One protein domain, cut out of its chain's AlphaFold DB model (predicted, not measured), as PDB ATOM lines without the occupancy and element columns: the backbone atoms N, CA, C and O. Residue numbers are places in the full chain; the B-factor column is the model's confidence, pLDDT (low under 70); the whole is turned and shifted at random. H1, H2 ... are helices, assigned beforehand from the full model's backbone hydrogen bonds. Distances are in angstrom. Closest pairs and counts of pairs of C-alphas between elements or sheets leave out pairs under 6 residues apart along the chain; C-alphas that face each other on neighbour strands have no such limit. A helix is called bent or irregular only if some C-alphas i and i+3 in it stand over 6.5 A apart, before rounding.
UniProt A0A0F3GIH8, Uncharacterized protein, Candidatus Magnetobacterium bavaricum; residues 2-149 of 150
ATOM      1  N   GLU A   2     199.966 115.541 203.111       56.88
ATOM      2  CA  GLU A   2     199.942 115.862 201.667       56.88
ATOM      3  C   GLU A   2     199.854 117.375 201.352       56.88
ATOM      4  O   GLU A   2     200.559 117.871 200.477       56.88
ATOM      5  N   VAL A   3     199.089 118.141 202.143       60.28
ATOM      6  CA  VAL A   3     198.947 119.607 201.985       60.28
ATOM      7  C   VAL A   3     200.269 120.355 202.232       60.28
ATOM      8  O   VAL A   3     200.649 121.220 201.450       60.28
ATOM      9  N   THR A   4     201.012 119.986 203.279       62.88
ATOM     10  CA  THR A   4     202.280 120.638 203.662       62.88
ATOM     11  C   THR A   4     203.393 120.396 202.638       62.88
ATOM     12  O   THR A   4     204.231 121.265 202.413       62.88
ATOM     13  N   MET A   5     203.398 119.223 201.997       59.78
ATOM     14  CA  MET A   5     204.386 118.875 200.977       59.78
ATOM     15  C   MET A   5     204.148 119.655 199.678       59.78
ATOM     16  O   MET A   5     205.094 120.209 199.125       59.78
ATOM     17  N   ASN A   6     202.889 119.773 199.234       65.19
ATOM     18  CA  ASN A   6     202.532 120.558 198.048       65.19
ATOM     19  C   ASN A   6     202.839 122.048 198.216       65.19
ATOM     20  O   ASN A   6     203.380 122.662 197.300       65.19
ATOM     21  N   GLN A   7     202.567 122.614 199.394       67.00
ATOM     22  CA  GLN A   7     202.869 124.016 199.667       67.00
ATOM     23  C   GLN A   7     204.375 124.306 199.590       67.00
ATOM     24  O   GLN A   7     204.786 125.232 198.896       67.00
ATOM     25  N   LYS A   8     205.211 123.467 200.218       72.38
ATOM     26  CA  LYS A   8     206.671 123.632 200.177       72.38
ATOM     27  C   LYS A   8     207.232 123.507 198.755       72.38
ATOM     28  O   LYS A   8     208.128 124.254 198.387       72.38
ATOM     29  N   MET A   9     206.688 122.598 197.940       73.75
ATOM     30  CA  MET A   9     207.084 122.458 196.532       73.75
ATOM     31  C   MET A   9     206.730 123.702 195.704       73.75
ATOM     32  O   MET A   9     207.533 124.133 194.881       73.75
ATOM     33  N   MET A  10     205.562 124.305 195.947       75.12
ATOM     34  CA  MET A  10     205.148 125.541 195.275       75.12
ATOM     35  C   MET A  10     205.992 126.750 195.692       75.12
ATOM     36  O   MET A  10     206.332 127.570 194.847       75.12
ATOM     37  N   GLU A  11     206.348 126.860 196.971       81.31
ATOM     38  CA  GLU A  11     207.245 127.914 197.466       81.31
ATOM     39  C   GLU A  11     208.653 127.770 196.865       81.31
ATOM     40  O   GLU A  11     209.234 128.753 196.406       81.31
ATOM     41  N   SER A  12     209.158 126.534 196.776       86.12
ATOM     42  CA  SER A  12     210.426 126.219 196.114       86.12
ATOM     43  C   SER A  12     210.433 126.565 194.624       86.12
ATOM     44  O   SER A  12     211.427 127.074 194.113       86.12
ATOM     45  N   PHE A  13     209.330 126.310 193.918       92.19
ATOM     46  CA  PHE A  13     209.193 126.690 192.515       92.19
ATOM     47  C   PHE A  13     209.282 128.214 192.333       92.19
ATOM     48  O   PHE A  13     210.094 128.684 191.539       92.19
ATOM     49  N   ASP A  14     208.517 128.991 193.105       93.75
ATOM     50  CA  ASP A  14     208.526 130.458 193.011       93.75
ATOM     51  C   ASP A  14     209.909 131.048 193.251       93.75
ATOM     52  O   ASP A  14     210.322 131.982 192.561       93.75
ATOM     53  N   GLU A  15     210.608 130.534 194.264       93.31
ATOM     54  CA  GLU A  15     211.939 131.003 194.612       93.31
ATOM     55  C   GLU A  15     212.938 130.708 193.491       93.31
ATOM     56  O   GLU A  15     213.678 131.610 193.104       93.31
ATOM     57  N   LEU A  16     212.908 129.511 192.895       94.56
ATOM     58  CA  LEU A  16     213.768 129.175 191.755       94.56
ATOM     59  C   LEU A  16     213.542 130.114 190.567       94.56
ATOM     60  O   LEU A  16     214.512 130.631 190.012       94.56
ATOM     61  N   ILE A  17     212.282 130.390 190.212       96.19
ATOM     62  CA  ILE A  17     211.975 131.329 189.128       96.19
ATOM     63  C   ILE A  17     212.523 132.721 189.464       96.19
ATOM     64  O   ILE A  17     213.229 133.309 188.648       96.19
ATOM     65  N   LYS A  18     212.286 133.229 190.681       95.31
ATOM     66  CA  LYS A  18     212.781 134.548 191.118       95.31
ATOM     67  C   LYS A  18     214.309 134.638 191.129       95.31
ATOM     68  O   LYS A  18     214.857 135.670 190.737       95.31
ATOM     69  N   LEU A  19     215.001 133.583 191.559       95.81
ATOM     70  CA  LEU A  19     216.464 133.513 191.535       95.81
ATOM     71  C   LEU A  19     216.991 133.577 190.101       95.81
ATOM     72  O   LEU A  19     217.920 134.336 189.831       95.81
ATOM     73  N   SER A  20     216.366 132.855 189.170       95.75
ATOM     74  CA  SER A  20     216.710 132.924 187.749       95.75
ATOM     75  C   SER A  20     216.494 134.318 187.160       95.75
ATOM     76  O   SER A  20     217.387 134.852 186.504       95.75
ATOM     77  N   THR A  21     215.354 134.951 187.438       94.19
ATOM     78  CA  THR A  21     215.055 136.328 187.009       94.19
ATOM     79  C   THR A  21     216.106 137.315 187.504       94.19
ATOM     80  O   THR A  21     216.603 138.154 186.745       94.19
ATOM     81  N   LYS A  22     216.466 137.199 188.787       94.31
ATOM     82  CA  LYS A  22     217.487 138.029 189.421       94.31
ATOM     83  C   LYS A  22     218.848 137.814 188.768       94.31
ATOM     84  O   LYS A  22     219.504 138.797 188.437       94.31
ATOM     85  N   PHE A  23     219.241 136.563 188.536       95.62
ATOM     86  CA  PHE A  23     220.496 136.230 187.869       95.62
ATOM     87  C   PHE A  23     220.585 136.878 186.483       95.62
ATOM     88  O   PHE A  23     221.534 137.609 186.217       95.62
ATOM     89  N   VAL A  24     219.570 136.711 185.626       93.56
ATOM     90  CA  VAL A  24     219.566 137.315 184.276       93.56
ATOM     91  C   VAL A  24     219.675 138.835 184.342       93.56
ATOM     92  O   VAL A  24     220.418 139.431 183.561       93.56
ATOM     93  N   SER A  25     218.960 139.457 185.281       89.75
ATOM     94  CA  SER A  25     218.964 140.912 185.462       89.75
ATOM     95  C   SER A  25     220.335 141.419 185.917       89.75
ATOM     96  O   SER A  25     220.858 142.366 185.338       89.75
ATOM     97  N   GLN A  26     220.957 140.757 186.897       92.06
ATOM     98  CA  GLN A  26     222.288 141.110 187.405       92.06
ATOM     99  C   GLN A  26     223.390 140.909 186.362       92.06
ATOM    100  O   GLN A  26     224.319 141.706 186.285       92.06
ATOM    101  N   GLN A  27     223.265 139.864 185.545       92.62
ATOM    102  CA  GLN A  27     224.197 139.561 184.461       92.62
ATOM    103  C   GLN A  27     223.939 140.405 183.200       92.62
ATOM    104  O   GLN A  27     224.683 140.311 182.225       92.62
ATOM    105  N   GLY A  28     222.864 141.202 183.158       88.88
ATOM    106  CA  GLY A  28     222.483 141.971 181.971       88.88
ATOM    107  C   GLY A  28     222.304 141.092 180.727       88.88
ATOM    108  O   GLY A  28     222.741 141.464 179.635       88.88
ATOM    109  N   GLY A  29     221.760 139.883 180.907       88.38
ATOM    110  CA  GLY A  29     221.607 138.892 179.839       88.38
ATOM    111  C   GLY A  29     222.921 138.298 179.308       88.38
ATOM    112  O   GLY A  29     222.917 137.682 178.243       88.38
ATOM    113  N   LYS A  30     224.053 138.472 180.002       91.12
ATOM    114  CA  LYS A  30     225.371 137.997 179.558       91.12
ATOM    115  C   LYS A  30     226.095 137.264 180.679       91.12
ATOM    116  O   LYS A  30     226.497 137.873 181.656       91.12
ATOM    117  N   TRP A  31     226.323 135.971 180.504       95.81
ATOM    118  CA  TRP A  31     227.116 135.166 181.431       95.81
ATOM    119  C   TRP A  31     227.906 134.105 180.669       95.81
ATOM    120  O   TRP A  31     227.557 133.741 179.541       95.81
ATOM    121  N   ASP A  32     228.973 133.623 181.293       95.56
ATOM    122  CA  ASP A  32     229.783 132.511 180.815       95.56
ATOM    123  C   ASP A  32     229.480 131.225 181.607       95.56
ATOM    124  O   ASP A  32     228.567 131.163 182.434       95.56
ATOM    125  N   HIS A  33     230.249 130.169 181.347       94.88
ATOM    126  CA  HIS A  33     230.075 128.905 182.054       94.88
ATOM    127  C   HIS A  33     230.348 129.019 183.563       94.88
ATOM    128  O   HIS A  33     229.690 128.337 184.345       94.88
ATOM    129  N   ASN A  34     231.270 129.886 183.988       97.81
ATOM    130  CA  ASN A  34     231.614 130.027 185.401       97.81
ATOM    131  C   ASN A  34     230.479 130.693 186.176       97.81
ATOM    132  O   ASN A  34     230.047 130.158 187.191       97.81
ATOM    133  N   ALA A  35     229.922 131.785 185.650       97.81
ATOM    134  CA  ALA A  35     228.763 132.447 186.242       97.81
ATOM    135  C   ALA A  35     227.535 131.516 186.312       97.81
ATOM    136  O   ALA A  35     226.760 131.572 187.266       97.81
ATOM    137  N   TRP A  36     227.376 130.613 185.338       97.44
ATOM    138  CA  TRP A  36     226.378 129.542 185.409       97.44
ATOM    139  C   TRP A  36     226.638 128.559 186.563       97.44
ATOM    140  O   TRP A  36     225.719 128.244 187.322       97.44
ATOM    141  N   LEU A  37     227.875 128.078 186.727       97.31
ATOM    142  CA  LEU A  37     228.229 127.169 187.821       97.31
ATOM    143  C   LEU A  37     228.082 127.834 189.197       97.31
ATOM    144  O   LEU A  37     227.628 127.187 190.141       97.31
ATOM    145  N   GLU A  38     228.423 129.117 189.311       97.62
ATOM    146  CA  GLU A  38     228.221 129.910 190.527       97.62
ATOM    147  C   GLU A  38     226.735 130.027 190.873       97.62
ATOM    148  O   GLU A  38     226.349 129.743 192.005       97.62
ATOM    149  N   PHE A  39     225.886 130.329 189.887       97.56
ATOM    150  CA  PHE A  39     224.435 130.361 190.064       97.56
ATOM    151  C   PHE A  39     223.877 129.028 190.585       97.56
ATOM    152  O   PHE A  39     223.110 129.003 191.551       97.56
ATOM    153  N   LEU A  40     224.291 127.908 189.984       96.62
ATOM    154  CA  LEU A  40     223.905 126.575 190.451       96.62
ATOM    155  C   LEU A  40     224.382 126.308 191.882       96.62
ATOM    156  O   LEU A  40     223.621 125.792 192.702       96.62
ATOM    157  N   SER A  41     225.631 126.670 192.179       95.94
ATOM    158  CA  SER A  41     226.227 126.521 193.505       95.94
ATOM    159  C   SER A  41     225.445 127.300 194.559       95.94
ATOM    160  O   SER A  41     225.164 126.773 195.634       95.94
ATOM    161  N   ASP A  42     225.043 128.533 194.256       95.38
ATOM    162  CA  ASP A  42     224.298 129.382 195.181       95.38
ATOM    163  C   ASP A  42     222.898 128.838 195.464       95.38
ATOM    164  O   ASP A  42     222.496 128.769 196.626       95.38
ATOM    165  N   ILE A  43     222.200 128.332 194.444       94.06
ATOM    166  CA  ILE A  43     220.932 127.619 194.647       94.06
ATOM    167  C   ILE A  43     221.141 126.383 195.537       94.06
ATOM    168  O   ILE A  43     220.378 126.149 196.474       94.06
ATOM    169  N   GLN A  44     222.194 125.598 195.305       92.44
ATOM    170  CA  GLN A  44     222.482 124.423 196.134       92.44
ATOM    171  C   GLN A  44     222.806 124.788 197.591       92.44
ATOM    172  O   GLN A  44     222.346 124.102 198.506       92.44
ATOM    173  N   LYS A  45     223.526 125.893 197.838       92.19
ATOM    174  CA  LYS A  45     223.791 126.416 199.196       92.19
ATOM    175  C   LYS A  45     222.513 126.825 199.931       92.19
ATOM    176  O   LYS A  45     222.478 126.757 201.156       92.19
ATOM    177  N   MET A  46     221.461 127.201 199.203       88.94
ATOM    178  CA  MET A  46     220.132 127.469 199.768       88.94
ATOM    179  C   MET A  46     219.361 126.184 200.133       88.94
ATOM    180  O   MET A  46     218.248 126.257 200.647       88.94
ATOM    181  N   GLY A  47     219.948 125.002 199.911       86.88
ATOM    182  CA  GLY A  47     219.384 123.704 200.292       86.88
ATOM    183  C   GLY A  47     218.641 122.980 199.169       86.88
ATOM    184  O   GLY A  47     218.029 121.937 199.412       86.88
ATOM    185  N   TYR A  48     218.692 123.497 197.940       86.75
ATOM    186  CA  TYR A  48     218.082 122.857 196.778       86.75
ATOM    187  C   TYR A  48     218.953 121.717 196.249       86.75
ATOM    188  O   TYR A  48     220.123 121.897 195.919       86.75
ATOM    189  N   ASN A  49     218.360 120.534 196.082       85.50
ATOM    190  CA  ASN A  49     219.026 119.420 195.415       85.50
ATOM    191  C   ASN A  49     218.750 119.457 193.905       85.50
ATOM    192  O   ASN A  49     217.774 118.877 193.429       85.50
ATOM    193  N   LEU A  50     219.603 120.159 193.159       88.50
ATOM    194  CA  LEU A  50     219.471 120.295 191.708       88.50
ATOM    195  C   LEU A  50     219.953 119.039 190.977       88.50
ATOM    196  O   LEU A  50     221.155 118.837 190.788       88.50
ATOM    197  N   THR A  51     219.008 118.217 190.522       91.19
ATOM    198  CA  THR A  51     219.289 117.100 189.610       91.19
ATOM    199  C   THR A  51     219.757 117.609 188.245       91.19
ATOM    200  O   THR A  51     219.552 118.773 187.902       91.19
ATOM    201  N   HIS A  52     220.346 116.726 187.435       92.00
ATOM    202  CA  HIS A  52     220.738 117.058 186.064       92.00
ATOM    203  C   HIS A  52     219.563 117.625 185.242       92.00
ATOM    204  O   HIS A  52     219.719 118.631 184.555       92.00
ATOM    205  N   ASP A  53     218.368 117.046 185.377       91.81
ATOM    206  CA  ASP A  53     217.172 117.522 184.668       91.81
ATOM    207  C   ASP A  53     216.754 118.919 185.142       91.81
ATOM    208  O   ASP A  53     216.530 119.804 184.321       91.81
ATOM    209  N   MET A  54     216.746 119.171 186.458       92.06
ATOM    210  CA  MET A  54     216.453 120.506 186.997       92.06
ATOM    211  C   MET A  54     217.460 121.551 186.509       92.06
ATOM    212  O   MET A  54     217.067 122.666 186.172       92.06
ATOM    213  N   GLN A  55     218.747 121.200 186.435       95.25
ATOM    214  CA  GLN A  55     219.774 122.078 185.867       95.25
ATOM    215  C   GLN A  55     219.516 122.347 184.380       95.25
ATOM    216  O   GLN A  55     219.643 123.486 183.939       95.25
ATOM    217  N   SER A  56     219.104 121.333 183.616       96.06
ATOM    218  CA  SER A  56     218.757 121.481 182.198       96.06
ATOM    219  C   SER A  56     217.556 122.410 181.988       96.06
ATOM    220  O   SER A  56     217.608 123.304 181.135       96.06
ATOM    221  N   TYR A  57     216.505 122.272 182.800       95.44
ATOM    222  CA  TYR A  57     215.339 123.152 182.736       95.44
ATOM    223  C   TYR A  57     215.683 124.587 183.155       95.44
ATOM    224  O   TYR A  57     215.320 125.527 182.448       95.44
ATOM    225  N   LEU A  58     216.455 124.773 184.234       96.31
ATOM    226  CA  LEU A  58     216.956 126.095 184.630       96.31
ATOM    227  C   LEU A  58     217.786 126.734 183.513       96.31
ATOM    228  O   LEU A  58     217.537 127.880 183.153       96.31
ATOM    229  N   GLY A  59     218.724 125.993 182.919       96.88
ATOM    230  CA  GLY A  59     219.545 126.483 181.812       96.88
ATOM    231  C   GLY A  59     218.704 126.900 180.603       96.88
ATOM    232  O   GLY A  59     218.899 127.984 180.054       96.88
ATOM    233  N   SER A  60     217.707 126.089 180.236       97.38
ATOM    234  CA  SER A  60     216.785 126.384 179.129       97.38
ATOM    235  C   SER A  60     215.952 127.642 179.386       97.38
ATOM    236  O   SER A  60     215.767 128.474 178.489       97.38
ATOM    237  N   MET A  61     215.483 127.810 180.624       97.31
ATOM    238  CA  MET A  61     214.747 128.996 181.041       97.31
ATOM    239  C   MET A  61     215.633 130.245 180.978       97.31
ATOM    240  O   MET A  61     215.234 131.243 180.379       97.31
ATOM    241  N   LEU A  62     216.846 130.180 181.537       96.94
ATOM    242  CA  LEU A  62     217.800 131.289 181.525       96.94
ATOM    243  C   LEU A  62     218.153 131.713 180.099       96.94
ATOM    244  O   LEU A  62     218.046 132.894 179.778       96.94
ATOM    245  N   GLU A  63     218.507 130.778 179.217       96.19
ATOM    246  CA  GLU A  63     218.830 131.109 177.822       96.19
ATOM    247  C   GLU A  63     217.648 131.765 177.096       96.19
ATOM    248  O   GLU A  63     217.840 132.710 176.330       96.19
ATOM    249  N   SER A  64     216.414 131.339 177.379       96.50
ATOM    250  CA  SER A  64     215.218 131.984 176.823       96.50
ATOM    251  C   SER A  64     215.038 133.410 177.360       96.50
ATOM    252  O   SER A  64     214.792 134.336 176.585       96.50
ATOM    253  N   MET A  65     215.253 133.628 178.661       94.56
ATOM    254  CA  MET A  65     215.246 134.968 179.267       94.56
ATOM    255  C   MET A  65     216.361 135.873 178.717       94.56
ATOM    256  O   MET A  65     216.148 137.069 178.536       94.56
ATOM    257  N   LYS A  66     217.539 135.324 178.404       93.31
ATOM    258  CA  LYS A  66     218.648 136.057 177.770       93.31
ATOM    259  C   LYS A  66     218.352 136.457 176.338       93.31
ATOM    260  O   LYS A  66     218.653 137.583 175.952       93.31
ATOM    261  N   LYS A  67     217.741 135.572 175.550       92.69
ATOM    262  CA  LYS A  67     217.288 135.930 174.200       92.69
ATOM    263  C   LYS A  67     216.254 137.052 174.256       92.69
ATOM    264  O   LYS A  67     216.379 138.027 173.523       92.69
ATOM    265  N   LEU A  68     215.322 136.980 175.208       90.94
ATOM    266  CA  LEU A  68     214.363 138.053 175.458       90.94
ATOM    267  C   LEU A  68     215.044 139.373 175.869       90.94
ATOM    268  O   LEU A  68     214.687 140.436 175.356       90.94
ATOM    269  N   TYR A  69     216.059 139.311 176.735       88.88
ATOM    270  CA  TYR A  69     216.898 140.467 177.072       88.88
ATOM    271  C   TYR A  69     217.486 141.101 175.809       88.88
ATOM    272  O   TYR A  69     217.374 142.307 175.615       88.88
ATOM    273  N   GLY A  70     218.056 140.284 174.919       86.12
ATOM    274  CA  GLY A  70     218.663 140.738 173.667       86.12
ATOM    275  C   GLY A  70     217.689 141.405 172.691       86.12
ATOM    276  O   GLY A  70     218.108 142.275 171.934       86.12
ATOM    277  N   THR A  71     216.402 141.044 172.725       84.31
ATOM    278  CA  THR A  71     215.370 141.693 171.893       84.31
ATOM    279  C   THR A  71     214.893 143.039 172.428       84.31
ATOM    280  O   THR A  71     214.291 143.813 171.688       84.31
ATOM    281  N   THR A  72     215.153 143.343 173.701       72.06
ATOM    282  CA  THR A  72     214.678 144.585 174.315       72.06
ATOM    283  C   THR A  72     215.693 145.701 174.057       72.06
ATOM    284  O   THR A  72     216.819 145.661 174.546       72.06
ATOM    285  N   THR A  73     215.304 146.720 173.289       59.56
ATOM    286  CA  THR A  73     216.188 147.830 172.872       59.56
ATOM    287  C   THR A  73     216.513 148.821 173.996       59.56
ATOM    288  O   THR A  73     217.481 149.576 173.886       59.56
ATOM    289  N   ALA A  74     215.755 148.800 175.097       59.09
ATOM    290  CA  ALA A  74     215.990 149.608 176.288       59.09
ATOM    291  C   ALA A  74     216.399 148.721 177.474       59.09
ATOM    292  O   ALA A  74     215.584 148.001 178.047       59.09
ATOM    293  N   THR A  75     217.664 148.805 177.891       61.94
ATOM    294  CA  THR A  75     218.131 148.191 179.148       61.94
ATOM    295  C   THR A  75     217.457 148.819 180.373       61.94
ATOM    296  O   THR A  75     217.262 148.153 181.389       61.94
ATOM    297  N   SER A  76     217.036 150.084 180.277       66.31
ATOM    298  CA  SER A  76     216.228 150.756 181.295       66.31
ATOM    299  C   SER A  76     214.789 150.236 181.268       66.31
ATOM    300  O   SER A  76     214.061 150.475 180.308       66.31
ATOM    301  N   GLY A  77     214.375 149.546 182.332       78.31
ATOM    302  CA  GLY A  77     213.027 148.982 182.476       78.31
ATOM    303  C   GLY A  77     212.937 147.474 182.223       78.31
ATOM    304  O   GLY A  77     211.906 146.878 182.539       78.31
ATOM    305  N   PHE A  78     214.018 146.837 181.751       84.38
ATOM    306  CA  PHE A  78     214.043 145.384 181.572       84.38
ATOM    307  C   PHE A  78     213.783 144.638 182.886       84.38
ATOM    308  O   PHE A  78     213.021 143.681 182.883       84.38
ATOM    309  N   GLU A  79     214.342 145.094 184.012       87.38
ATOM    310  CA  GLU A  79     214.119 144.470 185.326       87.38
ATOM    311  C   GLU A  79     212.621 144.400 185.681       87.38
ATOM    312  O   GLU A  79     212.123 143.356 186.106       87.38
ATOM    313  N   THR A  80     211.876 145.479 185.424       89.12
ATOM    314  CA  THR A  80     210.419 145.517 185.617       89.12
ATOM    315  C   THR A  80     209.710 144.544 184.680       89.12
ATOM    316  O   THR A  80     208.828 143.805 185.120       89.12
ATOM    317  N   ILE A  81     210.110 144.506 183.405       90.00
ATOM    318  CA  ILE A  81     209.528 143.615 182.395       90.00
ATOM    319  C   ILE A  81     209.770 142.148 182.761       90.00
ATOM    320  O   ILE A  81     208.817 141.378 182.862       90.00
ATOM    321  N   ILE A  82     211.018 141.749 183.010       91.81
ATOM    322  CA  ILE A  82     211.363 140.356 183.300       91.81
ATOM    323  C   ILE A  82     210.782 139.899 184.638       91.81
ATOM    324  O   ILE A  82     210.331 138.759 184.746       91.81
ATOM    325  N   THR A  83     210.691 140.787 185.631       92.44
ATOM    326  CA  THR A  83     209.970 140.511 186.882       92.44
ATOM    327  C   THR A  83     208.477 140.321 186.623       92.44
ATOM    328  O   THR A  83     207.873 139.373 187.127       92.44
ATOM    329  N   GLY A  84     207.876 141.175 185.789       93.94
ATOM    330  CA  GLY A  84     206.481 141.065 185.370       93.94
ATOM    331  C   GLY A  84     206.178 139.751 184.651       93.94
ATOM    332  O   GLY A  84     205.159 139.122 184.950       93.94
ATOM    333  N   ILE A  85     207.082 139.316 183.768       95.25
ATOM    334  CA  ILE A  85     207.020 138.026 183.072       95.25
ATOM    335  C   ILE A  85     207.112 136.885 184.071       95.25
ATOM    336  O   ILE A  85     206.233 136.037 184.104       95.25
ATOM    337  N   SER A  86     208.122 136.906 184.934       95.69
ATOM    338  CA  SER A  86     208.384 135.834 185.898       95.69
ATOM    339  C   SER A  86     207.203 135.618 186.844       95.69
ATOM    340  O   SER A  86     206.757 134.489 187.027       95.69
ATOM    341  N   ASN A  87     206.624 136.702 187.367       95.94
ATOM    342  CA  ASN A  87     205.419 136.629 188.194       95.94
ATOM    343  C   ASN A  87     204.216 136.093 187.401       95.94
ATOM    344  O   ASN A  87     203.490 135.241 187.899       95.94
ATOM    345  N   ASN A  88     204.030 136.533 186.150       97.19
ATOM    346  CA  ASN A  88     202.946 136.030 185.302       97.19
ATOM    347  C   ASN A  88     203.092 134.532 185.000       97.19
ATOM    348  O   ASN A  88     202.103 133.810 185.017       97.19
ATOM    349  N   THR A  89     204.317 134.067 184.746       97.88
ATOM    350  CA  THR A  89     204.645 132.655 184.519       97.88
ATOM    351  C   THR A  89     204.329 131.814 185.747       97.88
ATOM    352  O   THR A  89     203.669 130.784 185.621       97.88
ATOM    353  N   ILE A  90     204.747 132.269 186.932       96.56
ATOM    354  CA  ILE A  90     204.449 131.600 188.203       96.56
ATOM    355  C   ILE A  90     202.933 131.474 188.393       96.56
ATOM    356  O   ILE A  90     202.425 130.369 188.596       96.56
ATOM    357  N   ASP A  91     202.214 132.594 188.288       96.75
ATOM    358  CA  ASP A  91     200.767 132.640 188.503       96.75
ATOM    359  C   ASP A  91     200.027 131.750 187.500       96.75
ATOM    360  O   ASP A  91     199.136 130.982 187.871       96.75
ATOM    361  N   PHE A  92     200.420 131.814 186.226       97.56
ATOM    362  CA  PHE A  92     199.819 131.028 185.160       97.56
ATOM    363  C   PHE A  92     200.041 129.529 185.361       97.56
ATOM    364  O   PHE A  92     199.074 128.768 185.319       97.56
ATOM    365  N   ILE A  93     201.275 129.091 185.634       96.75
ATOM    366  CA  ILE A  93     201.587 127.673 185.866       96.75
ATOM    367  C   ILE A  93     200.835 127.145 187.084       96.75
ATOM    368  O   ILE A  93     200.246 126.070 187.011       96.75
ATOM    369  N   LYS A  94     200.777 127.902 188.185       93.81
ATOM    370  CA  LYS A  94     200.013 127.493 189.372       93.81
ATOM    371  C   LYS A  94     198.523 127.373 189.082       93.81
ATOM    372  O   LYS A  94     197.912 126.362 189.417       93.81
ATOM    373  N   LYS A  95     197.944 128.379 188.419       95.00
ATOM    374  CA  LYS A  95     196.521 128.404 188.056       95.00
ATOM    375  C   LYS A  95     196.142 127.243 187.137       95.00
ATOM    376  O   LYS A  95     195.060 126.683 187.273       95.00
ATOM    377  N   THR A  96     197.026 126.897 186.210       95.31
ATOM    378  CA  THR A  96     196.816 125.827 185.226       95.31
ATOM    379  C   THR A  96     197.319 124.468 185.703       95.31
ATOM    380  O   THR A  96     197.116 123.463 185.029       95.31
ATOM    381  N   SER A  97     197.991 124.415 186.858       92.88
ATOM    382  CA  SER A  97     198.741 123.241 187.319       92.88
ATOM    383  C   SER A  97     199.685 122.681 186.245       92.88
ATOM    384  O   SER A  97     199.832 121.468 186.117       92.88
ATOM    385  N   GLY A  98     200.301 123.568 185.458       93.50
ATOM    386  CA  GLY A  98     201.206 123.204 184.369       93.50
ATOM    387  C   GLY A  98     200.528 122.615 183.126       93.50
ATOM    388  O   GLY A  98     201.222 122.041 182.293       93.50
ATOM    389  N   VAL A  99     199.202 122.726 182.982       94.62
ATOM    390  CA  VAL A  99     198.454 122.182 181.836       94.62
ATOM    391  C   VAL A  99     197.638 123.276 181.156       94.62
ATOM    392  O   VAL A  99     196.686 123.799 181.729       94.62
ATOM    393  N   TRP A 100     197.962 123.588 179.906       97.69
ATOM    394  CA  TRP A 100     197.230 124.567 179.107       97.69
ATOM    395  C   TRP A 100     197.076 124.104 177.660       97.69
ATOM    396  O   TRP A 100     197.839 123.279 177.161       97.69
ATOM    397  N   ASP A 101     196.069 124.650 176.990       96.88
ATOM    398  CA  ASP A 101     195.844 124.504 175.559       96.88
ATOM    399  C   ASP A 101     196.263 125.785 174.814       96.88
ATOM    400  O   ASP A 101     196.847 126.713 175.385       96.88
ATOM    401  N   HIS A 102     195.950 125.856 173.521       96.06
ATOM    402  CA  HIS A 102     196.258 127.038 172.721       96.06
ATOM    403  C   HIS A 102     195.570 128.311 173.248       96.06
ATOM    404  O   HIS A 102     196.179 129.377 173.247       96.06
ATOM    405  N   GLN A 103     194.338 128.209 173.759       97.75
ATOM    406  CA  GLN A 103     193.625 129.364 174.311       97.75
ATOM    407  C   GLN A 103     194.282 129.867 175.601       97.75
ATOM    408  O   GLN A 103     194.419 131.075 175.799       97.75
ATOM    409  N   GLY A 104     194.729 128.952 176.465       97.62
ATOM    410  CA  GLY A 104     195.504 129.282 177.658       97.62
ATOM    411  C   GLY A 104     196.813 129.991 177.314       97.62
ATOM    412  O   GLY A 104     197.144 131.004 177.931       97.62
ATOM    413  N   TRP A 105     197.514 129.513 176.284       97.88
ATOM    414  CA  TRP A 105     198.713 130.167 175.757       97.88
ATOM    415  C   TRP A 105     198.440 131.596 175.259       97.88
ATOM    416  O   TRP A 105     199.125 132.536 175.665       97.88
ATOM    417  N   GLU A 106     197.407 131.800 174.438       97.81
ATOM    418  CA  GLU A 106     197.039 133.139 173.964       97.81
ATOM    419  C   GLU A 106     196.641 134.081 175.110       97.81
ATOM    420  O   GLU A 106     196.952 135.275 175.080       97.81
ATOM    421  N   ALA A 107     195.951 133.564 176.129       97.69
ATOM    422  CA  ALA A 107     195.587 134.337 177.311       97.69
ATOM    423  C   ALA A 107     196.829 134.780 178.099       97.69
ATOM    424  O   ALA A 107     196.925 135.949 178.475       97.69
ATOM    425  N   TYR A 108     197.804 133.884 178.275       98.12
ATOM    426  CA  TYR A 108     199.089 134.202 178.893       98.12
ATOM    427  C   TYR A 108     199.815 135.333 178.150       98.12
ATOM    428  O   TYR A 108     200.240 136.306 178.777       98.12
ATOM    429  N   LEU A 109     199.891 135.259 176.817       97.69
ATOM    430  CA  LEU A 109     200.495 136.312 175.997       97.69
ATOM    431  C   LEU A 109     199.768 137.653 176.146       97.69
ATOM    432  O   LEU A 109     200.409 138.686 176.337       97.69
ATOM    433  N   LYS A 110     198.429 137.649 176.120       97.25
ATOM    434  CA  LYS A 110     197.621 138.863 176.325       97.25
ATOM    435  C   LYS A 110     197.880 139.499 177.690       97.25
ATOM    436  O   LYS A 110     197.921 140.724 177.791       97.25
ATOM    437  N   ASP A 111     198.063 138.698 178.735       97.06
ATOM    438  CA  ASP A 111     198.365 139.219 180.069       97.06
ATOM    439  C   ASP A 111     199.767 139.832 180.151       97.06
ATOM    440  O   ASP A 111     199.940 140.867 180.797       97.06
ATOM    441  N   LEU A 112     200.749 139.284 179.431       94.94
ATOM    442  CA  LEU A 112     202.075 139.897 179.304       94.94
ATOM    443  C   LEU A 112     202.054 141.193 178.495       94.94
ATOM    444  O   LEU A 112     202.700 142.170 178.879       94.94
ATOM    445  N   GLN A 113     201.264 141.246 177.426       94.19
ATOM    446  CA  GLN A 113     201.105 142.457 176.627       94.19
ATOM    447  C   GLN A 113     200.532 143.615 177.459       94.19
ATOM    448  O   GLN A 113     201.033 144.735 177.391       94.19
ATOM    449  N   LYS A 114     199.546 143.345 178.330       92.69
ATOM    450  CA  LYS A 114     199.016 144.336 179.291       92.69
ATOM    451  C   LYS A 114     200.072 144.847 180.278       92.69
ATOM    452  O   LYS A 114     199.908 145.930 180.829       92.69
ATOM    453  N   LYS A 115     201.136 144.073 180.514       89.19
ATOM    454  CA  LYS A 115     202.279 144.440 181.364       89.19
ATOM    455  C   LYS A 115     203.404 145.138 180.586       89.19
ATOM    456  O   LYS A 115     204.461 145.386 181.156       89.19
ATOM    457  N   GLY A 116     203.174 145.472 179.314       88.69
ATOM    458  CA  GLY A 116     204.115 146.222 178.482       88.69
ATOM    459  C   GLY A 116     205.114 145.359 177.715       88.69
ATOM    460  O   GLY A 116     206.091 145.895 177.204       88.69
ATOM    461  N   VAL A 117     204.899 144.042 177.626       90.31
ATOM    462  CA  VAL A 117     205.721 143.177 176.769       90.31
ATOM    463  C   VAL A 117     205.285 143.337 175.314       90.31
ATOM    464  O   VAL A 117     204.130 143.076 174.972       90.31
ATOM    465  N   GLU A 118     206.208 143.734 174.444       90.62
ATOM    466  CA  GLU A 118     205.969 143.770 173.001       90.62
ATOM    467  C   GLU A 118     205.988 142.350 172.422       90.62
ATOM    468  O   GLU A 118     206.951 141.605 172.589       90.62
ATOM    469  N   LEU A 119     204.910 141.956 171.741       92.94
ATOM    470  CA  LEU A 119     204.765 140.613 171.182       92.94
ATOM    471  C   LEU A 119     205.176 140.601 169.708       92.94
ATOM    472  O   LEU A 119     204.357 140.824 168.819       92.94
ATOM    473  N   SER A 120     206.453 140.322 169.460       93.88
ATOM    474  CA  SER A 120     206.944 139.879 168.151       93.88
ATOM    475  C   SER A 120     206.906 138.347 168.048       93.88
ATOM    476  O   SER A 120     206.720 137.656 169.053       93.88
ATOM    477  N   GLU A 121     207.108 137.792 166.851       93.81
ATOM    478  CA  GLU A 121     207.255 136.340 166.659       93.81
ATOM    479  C   GLU A 121     208.428 135.774 167.485       93.81
ATOM    480  O   GLU A 121     208.287 134.757 168.173       93.81
ATOM    481  N   GLU A 122     209.560 136.482 167.503       93.75
ATOM    482  CA  GLU A 122     210.735 136.108 168.294       93.75
ATOM    483  C   GLU A 122     210.448 136.167 169.798       93.75
ATOM    484  O   GLU A 122     210.677 135.193 170.517       93.75
ATOM    485  N   THR A 123     209.879 137.277 170.278       93.44
ATOM    486  CA  THR A 123     209.510 137.448 171.691       93.44
ATOM    487  C   THR A 123     208.539 136.359 172.134       93.44
ATOM    488  O   THR A 123     208.726 135.753 173.185       93.44
ATOM    489  N   THR A 124     207.538 136.055 171.308       96.12
ATOM    490  CA  THR A 124     206.553 134.996 171.559       96.12
ATOM    491  C   THR A 124     207.227 133.629 171.683       96.12
ATOM    492  O   THR A 124     206.924 132.870 172.604       96.12
ATOM    493  N   THR A 125     208.205 133.343 170.820       96.69
ATOM    494  CA  THR A 125     209.007 132.114 170.874       96.69
ATOM    495  C   THR A 125     209.810 132.018 172.175       96.69
ATOM    496  O   THR A 125     209.801 130.978 172.837       96.69
ATOM    497  N   TYR A 126     210.471 133.099 172.595       96.12
ATOM    498  CA  TYR A 126     211.253 133.111 173.837       96.12
ATOM    499  C   TYR A 126     210.374 132.994 175.081       96.12
ATOM    500  O   TYR A 126     210.720 132.264 176.009       96.12
ATOM    501  N   LEU A 127     209.208 133.643 175.087       97.19
ATOM    502  CA  LEU A 127     208.214 133.496 176.150       97.19
ATOM    503  C   LEU A 127     207.699 132.057 176.256       97.19
ATOM    504  O   LEU A 127     207.510 131.570 177.370       97.19
ATOM    505  N   GLY A 128     207.525 131.369 175.123       97.38
ATOM    506  CA  GLY A 128     207.180 129.949 175.090       97.38
ATOM    507  C   GLY A 128     208.274 129.089 175.720       97.38
ATOM    508  O   GLY A 128     207.988 128.263 176.580       97.38
ATOM    509  N   GLY A 129     209.540 129.353 175.383       97.75
ATOM    510  CA  GLY A 129     210.689 128.669 175.987       97.75
ATOM    511  C   GLY A 129     210.789 128.860 177.505       97.75
ATOM    512  O   GLY A 129     211.025 127.895 178.231       97.75
ATOM    513  N   ILE A 130     210.546 130.081 178.000       97.56
ATOM    514  CA  ILE A 130     210.482 130.366 179.444       97.56
ATOM    515  C   ILE A 130     209.359 129.555 180.095       97.56
ATOM    516  O   ILE A 130     209.577 128.917 181.124       97.56
ATOM    517  N   LEU A 131     208.162 129.590 179.504       97.94
ATOM    518  CA  LEU A 131     206.972 128.967 180.071       97.94
ATOM    519  C   LEU A 131     207.093 127.437 180.132       97.94
ATOM    520  O   LEU A 131     206.798 126.842 181.166       97.94
ATOM    521  N   GLU A 132     207.573 126.805 179.061       97.81
ATOM    522  CA  GLU A 132     207.770 125.353 179.005       97.81
ATOM    523  C   GLU A 132     208.839 124.887 180.000       97.81
ATOM    524  O   GLU A 132     208.606 123.956 180.768       97.81
ATOM    525  N   ALA A 133     209.983 125.573 180.068       97.38
ATOM    526  CA  ALA A 133     211.032 125.225 181.025       97.38
ATOM    527  C   ALA A 133     210.567 125.396 182.484       97.38
ATOM    528  O   ALA A 133     210.845 124.551 183.338       97.38
ATOM    529  N   ALA A 134     209.808 126.457 182.771       97.00
ATOM    530  CA  ALA A 134     209.211 126.668 184.085       97.00
ATOM    531  C   ALA A 134     208.166 125.587 184.421       97.00
ATOM    532  O   ALA A 134     208.113 125.121 185.561       97.00
ATOM    533  N   LYS A 135     207.370 125.130 183.446       95.88
ATOM    534  CA  LYS A 135     206.437 124.008 183.639       95.88
ATOM    535  C   LYS A 135     207.181 122.742 184.041       95.88
ATOM    536  O   LYS A 135     206.763 122.085 184.989       95.88
ATOM    537  N   GLU A 136     208.282 122.414 183.373       94.94
ATOM    538  CA  GLU A 136     209.070 121.230 183.728       94.94
ATOM    539  C   GLU A 136     209.628 121.326 185.158       94.94
ATOM    540  O   GLU A 136     209.523 120.370 185.927       94.94
ATOM    541  N   LEU A 137     210.107 122.502 185.581       92.75
ATOM    542  CA  LEU A 137     210.529 122.736 186.970       92.75
ATOM    543  C   LEU A 137     209.389 122.551 187.982       92.75
ATOM    544  O   LEU A 137     209.607 121.992 189.057       92.75
ATOM    545  N   TYR A 138     208.177 122.990 187.639       93.06
ATOM    546  CA  TYR A 138     206.987 122.820 188.473       93.06
ATOM    547  C   TYR A 138     206.528 121.355 188.554       93.06
ATOM    548  O   TYR A 138     206.164 120.864 189.623       93.06
ATOM    549  N   MET A 139     206.558 120.640 187.428       90.88
ATOM    550  CA  MET A 139     206.054 119.269 187.316       90.88
ATOM    551  C   MET A 139     207.045 118.220 187.830       90.88
ATOM    552  O   MET A 139     206.620 117.150 188.277       90.88
ATOM    553  N   PHE A 140     208.348 118.512 187.817       86.94
ATOM    554  CA  PHE A 140     209.398 117.552 188.163       86.94
ATOM    555  C   PHE A 140     209.210 116.881 189.542       86.94
ATOM    556  O   PHE A 140     209.255 115.645 189.611       86.94
ATOM    557  N   PRO A 141     208.925 117.609 190.644       82.00
ATOM    558  CA  PRO A 141     208.678 116.981 191.944       82.00
ATOM    559  C   PRO A 141     207.432 116.079 191.953       82.00
ATOM    560  O   PRO A 141     207.425 115.029 192.598       82.00
ATOM    561  N   ILE A 142     206.391 116.464 191.207       80.81
ATOM    562  CA  ILE A 142     205.117 115.737 191.107       80.81
ATOM    563  C   ILE A 142     205.322 114.411 190.366       80.81
ATOM    564  O   ILE A 142     204.800 113.378 190.787       80.81
ATOM    565  N   GLN A 143     206.103 114.432 189.283       80.81
ATOM    566  CA  GLN A 143     206.457 113.245 188.506       80.81
ATOM    567  C   GLN A 143     207.252 112.251 189.367       80.81
ATOM    568  O   GLN A 143     206.842 111.103 189.529       80.81
ATOM    569  N   ARG A 144     208.314 112.726 190.035       76.62
ATOM    570  CA  ARG A 144     209.142 111.907 190.938       76.62
ATOM    571  C   ARG A 144     208.342 111.244 192.057       76.62
ATOM    572  O   ARG A 144     208.613 110.096 192.400       76.62
ATOM    573  N   ALA A 145     207.369 111.948 192.633       74.50
ATOM    574  CA  ALA A 145     206.519 111.405 193.692       74.50
ATOM    575  C   ALA A 145     205.543 110.320 193.197       74.50
ATOM    576  O   ALA A 145     205.091 109.497 193.993       74.50
ATOM    577  N   LYS A 146     205.189 110.320 191.905       71.38
ATOM    578  CA  LYS A 146     204.398 109.245 191.287       71.38
ATOM    579  C   LYS A 146     205.262 108.020 191.006       71.38
ATOM    580  O   LYS A 146     204.821 106.907 191.272       71.38
ATOM    581  N   ASP A 147     206.481 108.234 190.520       73.38
ATOM    582  CA  ASP A 147     207.402 107.150 190.170       73.38
ATOM    583  C   ASP A 147     207.908 106.391 191.403       73.38
ATOM    584  O   ASP A 147     208.097 105.185 191.336       73.38
ATOM    585  N   SER A 148     208.049 107.055 192.557       68.19
ATOM    586  CA  SER A 148     208.434 106.400 193.818       68.19
ATOM    587  C   SER A 148     207.324 105.574 194.483       68.19
ATOM    588  O   SER A 148     207.588 104.892 195.473       68.19
ATOM    589  N   LYS A 149     206.084 105.653 193.982       59.66
ATOM    590  CA  LYS A 149     204.927 104.879 194.466       59.66
ATOM    591  C   LYS A 149     204.601 103.659 193.589       59.66
ATOM    592  O   LYS A 149     203.648 102.949 193.909       59.66
TER     593      LYS A 149
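AT A GLANCE: This is residues 2 to 149 of the 150 residues of an uncharacterized protein of Candidatus Magnetobacterium bavaricum (UniProt A0A0F3GIH8). Four helices form a flat bundle of two pairs: H1 and H4 side by side, laid slantwise over H3 and H6, which run side by side. The shorter H2 and H5 lie at opposite edges, H2 near H1 and H3, H5 folded back along H4 as a hairpin; residues 143 to 149, the end of H6 and the tail, stick out. The printed part has 148 residues, with six named helices, H1 to H6 in order, and no named strand: all helix. It is compact, with a radius of gyration of the C-alphas of 15.2 A, and spans 48 by 39 by 20 A.

HOW THE PARTS SIT: H1, residues 2 to 26, touches H4, residues 78 to 96, with its residues 14 to 25 alone, at a shallow tilt of 21 degrees, opposite ways; the closest C-alphas are those of Ser 25 and Glu 79, 6.0 A apart. H3, residues 52 to 71, touches H6, residues 121 to 147, at 16 degrees, opposite ways, closest at the C-alphas of Met 61 and Ile 130, 4.8 A. H2, residues 33 to 45, is close to but not clearly touching H1, the C-alphas of Phe 23 and Phe 39 being closest at 7.4 A. H5, residues 102 to 114, and H4 form a hairpin, closest at the C-alphas of Ile 85 and Leu 112, 6.5 A. H2 and H5 are apart. Every O i to N i+4 pair is within hydrogen-bond range in H1 to H5; in H6, 21 of 23 are.

IN THESE COORDINATES: H1 begins at C-alpha 2 (199.942, 115.862, 201.667) and is 36.6 A long. H3 is 28.9 A and H4 26.3 A. H6, 37.5 A, ends at C-alpha 147 (207.402, 107.150, 190.170); it is irregular, C-alphas 138 and 141 being 7.0 A apart, with a kink of 39 degrees near residue 141.

THE WHOLE: The C-alphas of Ala 74 and Lys 149 are farthest apart, 49.5 A. The printed part has no cut and no long link. Mean pLDDT of the printed part is 89.9; residues 2 to 7, 73 to 76 and 148 to 149 are under 70.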